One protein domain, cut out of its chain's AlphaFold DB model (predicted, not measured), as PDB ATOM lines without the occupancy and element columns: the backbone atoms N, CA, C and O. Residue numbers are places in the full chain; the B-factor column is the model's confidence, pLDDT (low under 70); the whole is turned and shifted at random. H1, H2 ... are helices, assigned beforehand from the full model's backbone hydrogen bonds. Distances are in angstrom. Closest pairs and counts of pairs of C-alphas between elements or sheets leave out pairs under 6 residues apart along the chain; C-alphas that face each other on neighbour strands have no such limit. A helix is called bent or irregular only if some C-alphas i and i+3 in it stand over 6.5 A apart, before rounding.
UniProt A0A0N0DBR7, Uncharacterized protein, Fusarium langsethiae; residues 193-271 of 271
ATOM      1  N   ASN A 193      27.106   5.348   6.911       94.12
ATOM      2  CA  ASN A 193      26.496   4.226   6.206       94.12
ATOM      3  C   ASN A 193      27.536   3.375   5.465       94.12
ATOM      4  O   ASN A 193      27.382   2.161   5.405       94.12
ATOM      5  N   GLU A 194      28.606   3.972   4.937       94.69
ATOM      6  CA  GLU A 194      29.658   3.202   4.268       94.69
ATOM      7  C   GLU A 194      30.434   2.351   5.268       94.69
ATOM      8  O   GLU A 194      30.749   1.202   4.968       94.69
ATOM      9  N   TRP A 195      30.707   2.890   6.462       94.94
ATOM     10  CA  TRP A 195      31.306   2.110   7.546       94.94
ATOM     11  C   TRP A 195      30.394   0.960   7.968       94.94
ATOM     12  O   TRP A 195      30.839  -0.181   8.034       94.94
ATOM     13  N   TYR A 196      29.109   1.247   8.203       95.00
ATOM     14  CA  TYR A 196      28.127   0.227   8.571       95.00
ATOM     15  C   TYR A 196      28.110  -0.922   7.556       95.00
ATOM     16  O   TYR A 196      28.216  -2.080   7.952       95.00
ATOM     17  N   MET A 197      28.028  -0.605   6.259       93.25
ATOM     18  CA  MET A 197      28.015  -1.617   5.197       93.25
ATOM     19  C   MET A 197      29.339  -2.391   5.130       93.25
ATOM     20  O   MET A 197      29.337  -3.610   5.009       93.25
ATOM     21  N   PHE A 198      30.476  -1.704   5.273       94.81
ATOM     22  CA  PHE A 198      31.797  -2.334   5.266       94.81
ATOM     23  C   PHE A 198      31.994  -3.323   6.424       94.81
ATOM     24  O   PHE A 198      32.616  -4.376   6.241       94.81
ATOM     25  N   ALA A 199      31.515  -2.961   7.615       95.06
ATOM     26  CA  ALA A 199      31.633  -3.767   8.820       95.06
ATOM     27  C   ALA A 199      30.649  -4.944   8.808       95.06
ATOM     28  O   ALA A 199      31.057  -6.069   9.095       95.06
ATOM     29  N   ILE A 200      29.386  -4.724   8.414       92.06
ATOM     30  CA  ILE A 200      28.387  -5.799   8.382       92.06
ATOM     31  C   ILE A 200      28.739  -6.870   7.343       92.06
ATOM     32  O   ILE A 200      28.640  -8.048   7.654       92.06
ATOM     33  N   GLU A 201      29.262  -6.494   6.170       91.06
ATOM     34  CA  GLU A 201      29.714  -7.447   5.143       91.06
ATOM     35  C   GLU A 201      30.823  -8.376   5.677       91.06
ATOM     36  O   GLU A 201      30.863  -9.572   5.381       91.06
ATOM     37  N   ARG A 202      31.739  -7.844   6.495       93.31
ATOM     38  CA  ARG A 202      32.811  -8.635   7.120       93.31
ATOM     39  C   ARG A 202      32.292  -9.524   8.233       93.31
ATOM     40  O   ARG A 202      32.638 -10.702   8.254       93.31
ATOM     41  N   ALA A 203      31.445  -8.982   9.104       92.75
ATOM     42  CA  ALA A 203      30.798  -9.754  10.155       92.75
ATOM     43  C   ALA A 203      29.967 -10.907   9.564       92.75
ATOM     44  O   ALA A 203      30.023 -12.022  10.064       92.75
ATOM     45  N   GLN A 204      29.280 -10.685   8.441       90.06
ATOM     46  CA  GLN A 204      28.549 -11.728   7.717       90.06
ATOM     47  C   GLN A 204      29.472 -12.833   7.203       90.06
ATOM     48  O   GLN A 204      29.201 -14.008   7.434       90.06
ATOM     49  N   ARG A 205      30.589 -12.487   6.550       90.38
ATOM     50  CA  ARG A 205      31.569 -13.496   6.111       90.38
ATOM     51  C   ARG A 205      32.134 -14.292   7.283       90.38
ATOM     52  O   ARG A 205      32.273 -15.506   7.176       90.38
ATOM     53  N   TRP A 206      32.431 -13.623   8.393       92.88
ATOM     54  CA  TRP A 206      32.898 -14.273   9.616       92.88
ATOM     55  C   TRP A 206      31.847 -15.238  10.167       92.88
ATOM     56  O   TRP A 206      32.152 -16.393  10.441       92.88
ATOM     57  N   ALA A 207      30.589 -14.804  10.238       90.62
ATOM     58  CA  ALA A 207      29.483 -15.621  10.718       90.62
ATOM     59  C   ALA A 207      29.258 -16.855   9.841       90.62
ATOM     60  O   ALA A 207      29.031 -17.942  10.364       90.62
ATOM     61  N   TRP A 208      29.407 -16.727   8.520       89.25
ATOM     62  CA  TRP A 208      29.380 -17.881   7.629       89.25
ATOM     63  C   TRP A 208      30.512 -18.858   7.946       89.25
ATOM     64  O   TRP A 208      30.252 -20.051   8.075       89.25
ATOM     65  N   LEU A 209      31.747 -18.384   8.132       91.00
ATOM     66  CA  LEU A 209      32.867 -19.256   8.499       91.00
ATOM     67  C   LEU A 209      32.602 -20.004   9.811       91.00
ATOM     68  O   LEU A 209      32.798 -21.219   9.849       91.00
ATOM     69  N   GLU A 210      32.096 -19.323  10.841       92.44
ATOM     70  CA  GLU A 210      31.741 -19.964  12.111       92.44
ATOM     71  C   GLU A 210      30.628 -21.008  11.944       92.44
ATOM     72  O   GLU A 210      30.739 -22.114  12.470       92.44
ATOM     73  N   LEU A 211      29.600 -20.728  11.136       89.44
ATOM     74  CA  LEU A 211      28.551 -21.704  10.826       89.44
ATOM     75  C   LEU A 211      29.090 -22.936  10.087       89.44
ATOM     76  O   LEU A 211      28.675 -24.061  10.369       89.44
ATOM     77  N   TYR A 212      30.022 -22.756   9.149       88.56
ATOM     78  CA  TYR A 212      30.600 -23.869   8.394       88.56
ATOM     79  C   TYR A 212      31.556 -24.743   9.216       88.56
ATOM     80  O   TYR A 212      31.785 -25.888   8.824       88.56
ATOM     81  N   LYS A 213      32.056 -24.263  10.365       90.56
ATOM     82  CA  LYS A 213      32.772 -25.105  11.340       90.56
ATOM     83  C   LYS A 213      31.852 -26.139  12.001       90.56
ATOM     84  O   LYS A 213      32.334 -27.173  12.456       90.56
ATOM     85  N   LEU A 214      30.546 -25.873  12.053       89.19
ATOM     86  CA  LEU A 214      29.555 -26.768  12.652       89.19
ATOM     87  C   LEU A 214      29.198 -27.908  11.704       89.19
ATOM     88  O   LEU A 214      29.251 -27.754  10.476       89.19
ATOM     89  N   LYS A 215      28.761 -29.038  12.267       87.62
ATOM     90  CA  LYS A 215      28.127 -30.095  11.476       87.62
ATOM     91  C   LYS A 215      26.806 -29.593  10.913       87.62
ATOM     92  O   LYS A 215      26.198 -28.680  11.461       87.62
ATOM     93  N   GLN A 216      26.370 -30.168   9.798       85.06
ATOM     94  CA  GLN A 216      25.189 -29.681   9.092       85.06
ATOM     95  C   GLN A 216      23.921 -29.770   9.952       85.06
ATOM     96  O   GLN A 216      23.088 -28.873   9.870       85.06
ATOM     97  N   GLU A 217      23.805 -30.804  10.785       85.44
ATOM     98  CA  GLU A 217      22.697 -30.990  11.724       85.44
ATOM     99  C   GLU A 217      22.624 -29.933  12.838       85.44
ATOM    100  O   GLU A 217      21.535 -29.661  13.337       85.44
ATOM    101  N   ASP A 218      23.752 -29.308  13.186       86.00
ATOM    102  CA  ASP A 218      23.852 -28.335  14.282       86.00
ATOM    103  C   ASP A 218      23.678 -26.884  13.794       86.00
ATOM    104  O   ASP A 218      23.717 -25.937  14.582       86.00
ATOM    105  N   ARG A 219      23.536 -26.674  12.478       86.12
ATOM    106  CA  ARG A 219      23.411 -25.334  11.894       86.12
ATOM    107  C   ARG A 219      21.967 -24.833  11.981       86.12
ATOM    108  O   ARG A 219      21.044 -25.583  11.662       86.12
ATOM    109  N   PRO A 220      21.754 -23.543  12.293       85.19
ATOM    110  CA  PRO A 220      20.445 -22.926  12.158       85.19
ATOM    111  C   PRO A 220      20.003 -22.963  10.694       85.19
ATOM    112  O   PRO A 220      20.803 -22.712   9.784       85.19
ATOM    113  N   THR A 221      18.722 -23.254  10.467       81.12
ATOM    114  CA  THR A 221      18.136 -23.337   9.126       81.12
ATOM    115  C   THR A 221      18.345 -22.027   8.374       81.12
ATOM    116  O   THR A 221      17.845 -20.979   8.779       81.12
ATOM    117  N   GLN A 222      19.075 -22.098   7.264       79.12
ATOM    118  CA  GLN A 222      19.229 -20.984   6.334       79.12
ATOM    119  C   GLN A 222      18.240 -21.125   5.176       79.12
ATOM    120  O   GLN A 222      17.765 -22.225   4.883       79.12
ATOM    121  N   ASP A 223      17.940 -20.018   4.498       68.75
ATOM    122  CA  ASP A 223      17.153 -20.068   3.265       68.75
ATOM    123  C   ASP A 223      17.869 -20.951   2.229       68.75
ATOM    124  O   ASP A 223      19.088 -20.891   2.069       68.75
ATOM    125  N   THR A 224      17.119 -21.776   1.506       58.31
ATOM    126  CA  THR A 224      17.636 -22.697   0.479       58.31
ATOM    127  C   THR A 224      18.408 -21.999  -0.648       58.31
ATOM    128  O   THR A 224      19.231 -22.635  -1.300       58.31
ATOM    129  N   MET A 225      18.172 -20.699  -0.858       62.50
ATOM    130  CA  MET A 225      18.889 -19.860  -1.830       62.50
ATOM    131  C   MET A 225      20.056 -19.065  -1.216       62.50
ATOM    132  O   MET A 225      20.686 -18.263  -1.908       62.50
ATOM    133  N   SER A 226      20.339 -19.242   0.078       62.56
ATOM    134  CA  SER A 226      21.383 -18.483   0.765       62.56
ATOM    135  C   SER A 226      22.783 -18.890   0.294       62.56
ATOM    136  O   SER A 226      23.131 -20.068   0.223       62.56
ATOM    137  N   SER A 227      23.597 -17.890  -0.051       64.69
ATOM    138  CA  SER A 227      24.990 -18.068  -0.454       64.69
ATOM    139  C   SER A 227      25.935 -17.410   0.560       64.69
ATOM    140  O   SER A 227      25.697 -16.250   0.918       64.69
ATOM    141  N   PRO A 228      27.051 -18.067   0.949       62.09
ATOM    142  CA  PRO A 228      27.972 -17.606   2.001       62.09
ATOM    143  C   PRO A 228      28.636 -16.240   1.786       62.09
ATOM    144  O   PRO A 228      29.327 -15.726   2.662       62.09
ATOM    145  N   LEU A 229      28.489 -15.661   0.594       61.56
ATOM    146  CA  LEU A 229      29.160 -14.427   0.187       61.56
ATOM    147  C   LEU A 229      28.197 -13.305  -0.213       61.56
ATOM    148  O   LEU A 229      28.663 -12.214  -0.539       61.56
ATOM    149  N   ILE A 230      26.891 -13.579  -0.242       62.19
ATOM    150  CA  ILE A 230      25.882 -12.670  -0.811       62.19
ATOM    151  C   ILE A 230      24.664 -12.539   0.108       62.19
ATOM    152  O   ILE A 230      24.021 -11.493   0.115       62.19
ATOM    153  N   SER A 231      24.339 -13.579   0.877       67.00
ATOM    154  CA  SER A 231      23.109 -13.628   1.663       67.00
ATOM    155  C   SER A 231      23.346 -13.304   3.131       67.00
ATOM    156  O   SER A 231      24.319 -13.765   3.738       67.00
ATOM    157  N   ASP A 232      22.399 -12.558   3.698       70.38
ATOM    158  CA  ASP A 232      22.287 -12.362   5.136       70.38
ATOM    159  C   ASP A 232      22.088 -13.715   5.831       70.38
ATOM    160  O   ASP A 232      21.409 -14.608   5.318       70.38
ATOM    161  N   ILE A 233      22.687 -13.856   7.010       74.44
ATOM    162  CA  ILE A 233      22.526 -15.046   7.839       74.44
ATOM    163  C   ILE A 233      21.304 -14.868   8.728       74.44
ATOM    164  O   ILE A 233      21.183 -13.872   9.442       74.44
ATOM    165  N   SER A 234      20.444 -15.879   8.736       75.19
ATOM    166  CA  SER A 234      19.346 -15.976   9.687       75.19
ATOM    167  C   SER A 234      19.792 -16.829  10.871       75.19
ATOM    168  O   SER A 234      19.708 -18.056  10.832       75.19
ATOM    169  N   ILE A 235      20.301 -16.184  11.919       76.88
ATOM    170  CA  ILE A 235      20.518 -16.822  13.222       76.88
ATOM    171  C   ILE A 235      19.357 -16.422  14.122       76.88
ATOM    172  O   ILE A 235      19.105 -15.238  14.353       76.88
ATOM    173  N   THR A 236      18.615 -17.422  14.579       74.00
ATOM    174  CA  THR A 236      17.479 -17.237  15.472       74.00
ATOM    175  C   THR A 236      17.965 -16.958  16.897       74.00
ATOM    176  O   THR A 236      19.087 -17.299  17.266       74.00
ATOM    177  N   ALA A 237      17.137 -16.294  17.704       72.62
ATOM    178  CA  ALA A 237      17.524 -15.873  19.055       72.62
ATOM    179  C   ALA A 237      17.761 -17.045  20.031       72.62
ATOM    180  O   ALA A 237      18.364 -16.847  21.079       72.62
ATOM    181  N   ASP A 238      17.265 -18.236  19.699       78.88
ATOM    182  CA  ASP A 238      17.427 -19.494  20.433       78.88
ATOM    183  C   ASP A 238      18.678 -20.287  20.025       78.88
ATOM    184  O   ASP A 238      18.984 -21.300  20.647       78.88
ATOM    185  N   PHE A 239      19.416 -19.844  19.003       85.31
ATOM    186  CA  PHE A 239      20.682 -20.471  18.647       85.31
ATOM    187  C   PHE A 239      21.730 -20.181  19.723       85.31
ATOM    188  O   PHE A 239      22.136 -19.032  19.915       85.31
ATOM    189  N   GLU A 240      22.200 -21.230  20.393       86.50
ATOM    190  CA  GLU A 240      23.299 -21.150  21.348       86.50
ATOM    191  C   GLU A 240      24.632 -21.403  20.629       86.50
ATOM    192  O   GLU A 240      24.879 -22.521  20.162       86.50
ATOM    193  N   PRO A 241      25.516 -20.393  20.519       87.56
ATOM    194  CA  PRO A 241      26.820 -20.591  19.908       87.56
ATOM    195  C   PRO A 241      27.639 -21.612  20.715       87.56
ATOM    196  O   PRO A 241      27.694 -21.518  21.946       87.56
ATOM    197  N   PRO A 242      28.311 -22.579  20.067       91.31
ATOM    198  CA  PRO A 242      29.143 -23.546  20.774       91.31
ATOM    199  C   PRO A 242      30.377 -22.883  21.390       91.31
ATOM    200  O   PRO A 242      30.792 -21.795  21.000       91.31
ATOM    201  N   GLN A 243      31.056 -23.597  22.289       89.81
ATOM    202  CA  GLN A 243      32.272 -23.100  22.944       89.81
ATOM    203  C   GLN A 243      33.396 -22.715  21.960       89.81
ATOM    204  O   GLN A 243      34.219 -21.861  22.274       89.81
ATOM    205  N   SER A 244      33.443 -23.338  20.779       91.00
ATOM    206  CA  SER A 244      34.425 -23.039  19.730       91.00
ATOM    207  C   SER A 244      34.072 -21.824  18.864       91.00
ATOM    208  O   SER A 244      34.807 -21.547  17.919       91.00
ATOM    209  N   TRP A 245      32.938 -21.163  19.121       93.00
ATOM    210  CA  TRP A 245      32.481 -20.006  18.356       93.00
ATOM    211  C   TRP A 245      33.392 -18.809  18.598       93.00
ATOM    212  O   TRP A 245      33.539 -18.343  19.733       93.00
ATOM    213  N   ASP A 246      33.999 -18.317  17.524       94.44
ATOM    214  CA  ASP A 246      34.933 -17.204  17.596       94.44
ATOM    215  C   ASP A 246      34.255 -15.868  17.278       94.44
ATOM    216  O   ASP A 246      33.481 -15.750  16.323       94.44
ATOM    217  N   TYR A 247      34.557 -14.849  18.081       94.31
ATOM    218  CA  TYR A 247      33.944 -13.525  17.982       94.31
ATOM    219  C   TYR A 247      34.930 -12.521  17.396       94.31
ATOM    220  O   TYR A 247      36.093 -12.502  17.776       94.31
ATOM    221  N   ALA A 248      34.440 -11.641  16.527       95.19
ATOM    222  CA  ALA A 248      35.257 -10.708  15.757       95.19
ATOM    223  C   ALA A 248      35.443  -9.330  16.423       95.19
ATOM    224  O   ALA A 248      35.846  -8.375  15.756       95.19
ATOM    225  N   ASP A 249      35.102  -9.174  17.707       94.19
ATOM    226  CA  ASP A 249      35.167  -7.883  18.408       94.19
ATOM    227  C   ASP A 249      36.573  -7.263  18.392       94.19
ATOM    228  O   ASP A 249      36.721  -6.059  18.190       94.19
ATOM    229  N   ASP A 250      37.612  -8.086  18.530       93.31
ATOM    230  CA  ASP A 250      39.020  -7.683  18.462       93.31
ATOM    231  C   ASP A 250      39.432  -7.175  17.066       93.31
ATOM    232  O   ASP A 250      40.367  -6.383  16.924       93.31
ATOM    233  N   GLN A 251      38.704  -7.575  16.022       95.44
ATOM    234  CA  GLN A 251      38.947  -7.152  14.644       95.44
ATOM    235  C   GLN A 251      38.267  -5.826  14.287       95.44
ATOM    236  O   GLN A 251      38.655  -5.183  13.305       95.44
ATOM    237  N   MET A 252      37.278  -5.375  15.065       95.12
ATOM    238  CA  MET A 252      36.459  -4.206  14.726       95.12
ATOM    239  C   MET A 252      37.290  -2.929  14.549       95.12
ATOM    240  O   MET A 252      37.078  -2.179  13.590       95.12
ATOM    241  N   MET A 253      38.284  -2.704  15.413       94.75
ATOM    242  CA  MET A 253      39.181  -1.549  15.299       94.75
ATOM    243  C   MET A 253      40.069  -1.641  14.052       94.75
ATOM    244  O   MET A 253      40.224  -0.661  13.317       94.75
ATOM    245  N   ALA A 254      40.610  -2.825  13.752       95.94
ATOM    246  CA  ALA A 254      41.415  -3.039  12.553       95.94
ATOM    247  C   ALA A 254      40.592  -2.792  11.276       95.94
ATOM    248  O   ALA A 254      41.039  -2.087  10.366       95.94
ATOM    249  N   TRP A 255      39.357  -3.301  11.226       96.44
ATOM    250  CA  TRP A 255      38.429  -3.062  10.119       96.44
ATOM    251  C   TRP A 255      38.118  -1.578   9.946       96.44
ATOM    252  O   TRP A 255      38.124  -1.084   8.815       96.44
ATOM    253  N   TYR A 256      37.907  -0.855  11.046       95.50
ATOM    254  CA  TYR A 256      37.658   0.581  11.013       95.50
ATOM    255  C   TYR A 256      38.827   1.351  10.391       95.50
ATOM    256  O   TYR A 256      38.636   2.124   9.452       95.50
ATOM    257  N   GLN A 257      40.054   1.072  10.835       95.25
ATOM    258  CA  GLN A 257      41.260   1.705  10.294       95.25
ATOM    259  C   GLN A 257      41.475   1.386   8.808       95.25
ATOM    260  O   GLN A 257      41.919   2.242   8.037       95.25
ATOM    261  N   MET A 258      41.170   0.158   8.376       96.12
ATOM    262  CA  MET A 258      41.232  -0.225   6.962       96.12
ATOM    263  C   MET A 258      40.227   0.564   6.119       96.12
ATOM    264  O   MET A 258      40.584   1.086   5.057       96.12
ATOM    265  N   TRP A 259      38.984   0.662   6.592       95.56
ATOM    266  CA  TRP A 259      37.928   1.427   5.936       95.56
ATOM    267  C   TRP A 259      38.300   2.910   5.832       95.56
ATOM    268  O   TRP A 259      38.259   3.474   4.736       95.56
ATOM    269  N   GLU A 260      38.756   3.516   6.927       93.06
ATOM    270  CA  GLU A 260      39.148   4.926   6.977       93.06
ATOM    271  C   GLU A 260      40.279   5.231   5.980       93.06
ATOM    272  O   GLU A 260      40.152   6.134   5.149       93.06
ATOM    273  N   LYS A 261      41.333   4.401   5.952       93.44
ATOM    274  CA  LYS A 261      42.428   4.511   4.968       93.44
ATOM    275  C   LYS A 261      41.926   4.407   3.526       93.44
ATOM    276  O   LYS A 261      42.444   5.093   2.642       93.44
ATOM    277  N   SER A 262      40.939   3.548   3.265       91.06
ATOM    278  CA  SER A 262      40.363   3.393   1.924       91.06
ATOM    279  C   SER A 262      39.574   4.630   1.478       91.06
ATOM    280  O   SER A 262      39.654   5.006   0.308       91.06
ATOM    281  N   LYS A 263      38.894   5.313   2.411       86.25
ATOM    282  CA  LYS A 263      38.219   6.592   2.159       86.25
ATOM    283  C   LYS A 263      39.216   7.690   1.807       86.25
ATOM    284  O   LYS A 263      39.044   8.344   0.783       86.25
ATOM    285  N   THR A 264      40.282   7.845   2.594       78.06
ATOM    286  CA  THR A 264      41.296   8.888   2.357       78.06
ATOM    287  C   THR A 264      41.954   8.752   0.984       78.06
ATOM    288  O   THR A 264      42.197   9.753   0.317       78.06
ATOM    289  N   LYS A 265      42.192   7.519   0.514       74.75
ATOM    290  CA  LYS A 265      42.741   7.268  -0.829       74.75
ATOM    291  C   LYS A 265      41.787   7.649  -1.965       74.75
ATOM    292  O   LYS A 265      42.258   8.011  -3.033       74.75
ATOM    293  N   ARG A 266      40.468   7.574  -1.758       70.06
ATOM    294  CA  ARG A 266      39.465   7.987  -2.759       70.06
ATOM    295  C   ARG A 266      39.307   9.506  -2.841       70.06
ATOM    296  O   ARG A 266      38.886  10.003  -3.878       70.06
ATOM    297  N   THR A 267      39.619  10.237  -1.770       61.50
ATOM    298  CA  THR A 267      39.452  11.699  -1.706       61.50
ATOM    299  C   THR A 267      40.675  12.497  -2.153       61.50
ATOM    300  O   THR A 267      40.577  13.715  -2.244       61.50
ATOM    301  N   VAL A 268      41.813  11.853  -2.434       51.19
ATOM    302  CA  VAL A 268      42.970  12.501  -3.071       51.19
ATOM    303  C   VAL A 268      42.905  12.200  -4.573       51.19
ATOM    304  O   VAL A 268      43.159  11.056  -4.955       51.19
ATOM    305  N   PRO A 269      42.542  13.167  -5.440       46.25
ATOM    306  CA  PRO A 269      42.700  12.995  -6.879       46.25
ATOM    307  C   PRO A 269      44.189  12.801  -7.166       46.25
ATOM    308  O   PRO A 269      45.017  13.497  -6.573       46.25
ATOM    309  N   GLY A 270      44.529  11.851  -8.039       46.44
ATOM    310  CA  GLY A 270      45.897  11.698  -8.528       46.44
ATOM    311  C   GLY A 270      46.434  13.047  -9.004       46.44
ATOM    312  O   GLY A 270      45.743  13.748  -9.746       46.44
ATOM    313  N   GLY A 271      47.606  13.420  -8.487       37.34
ATOM    314  CA  GLY A 271      48.357  14.587  -8.949       37.34
ATOM    315  C   GLY A 271      48.878  14.419 -10.366       37.34
ATOM    316  O   GLY A 271      48.909  13.266 -10.857       37.34
TER     317      GLY A 271
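Overview. This is residues 193 to 271 of the 271 residues of an uncharacterized protein of Fusarium langsethiae (UniProt A0A0N0DBR7). What is the main picture? The domain is a loose, lopsided helical hairpin: H1 meets H2 near H1's first residues, and the two diverge toward the far end of H1. The long link between them loops back beside H1, where Pro 228, Leu 229 and Trp 245 pack on it, while residues 264 to 271 stick out. What are its make-up and size? The printed part has 79 residues with two named helices, H1 then H2, and no named strand: all helix. It is loose, with a radius of gyration of the C-alphas of 16.0 A and spans of 56 by 28 by 19 A, only just elongated.

Along the chain. Where does H1 run? H1, residues 193 to 213, is 30.4 A long and begins with C-alpha 193 at (26.496, 4.226, 6.206). Where does H2 run? H2, residues 249 to 267, is 28.4 A long, from C-alpha 249 at (35.167, -7.883, 18.408) to C-alpha 267 at (39.452, 11.699, -1.706). It is irregular, but only just: C-alphas 250 and 253 are 6.9 A apart.

Arrangement. How do H1 and H2 stand to each other? They form a helical hairpin and run opposite ways at a steep tilt of 41 degrees. Where do they touch? Residues 195 to 199 of H1 touch residues 252 to 259 of H2, and the closest C-alphas, those of Trp 195 and Trp 259, are 6.8 A apart. What do the backbones show? Of the O i to N i+4 pairs, 16 of 17 in H1 and 13 of 15 in H2 are within hydrogen-bond range.

Size, cuts and confidence. How far does it reach? The two C-alphas farthest apart, those of Glu 217 and Gly 271, are 56.2 A apart. Is there a cut or a long link? The printed part has no cut, and the link from H1 to H2, residues 214 to 248, is long. Where is confidence low? Residues 223 to 231 and 267 to 271 have a pLDDT under 70.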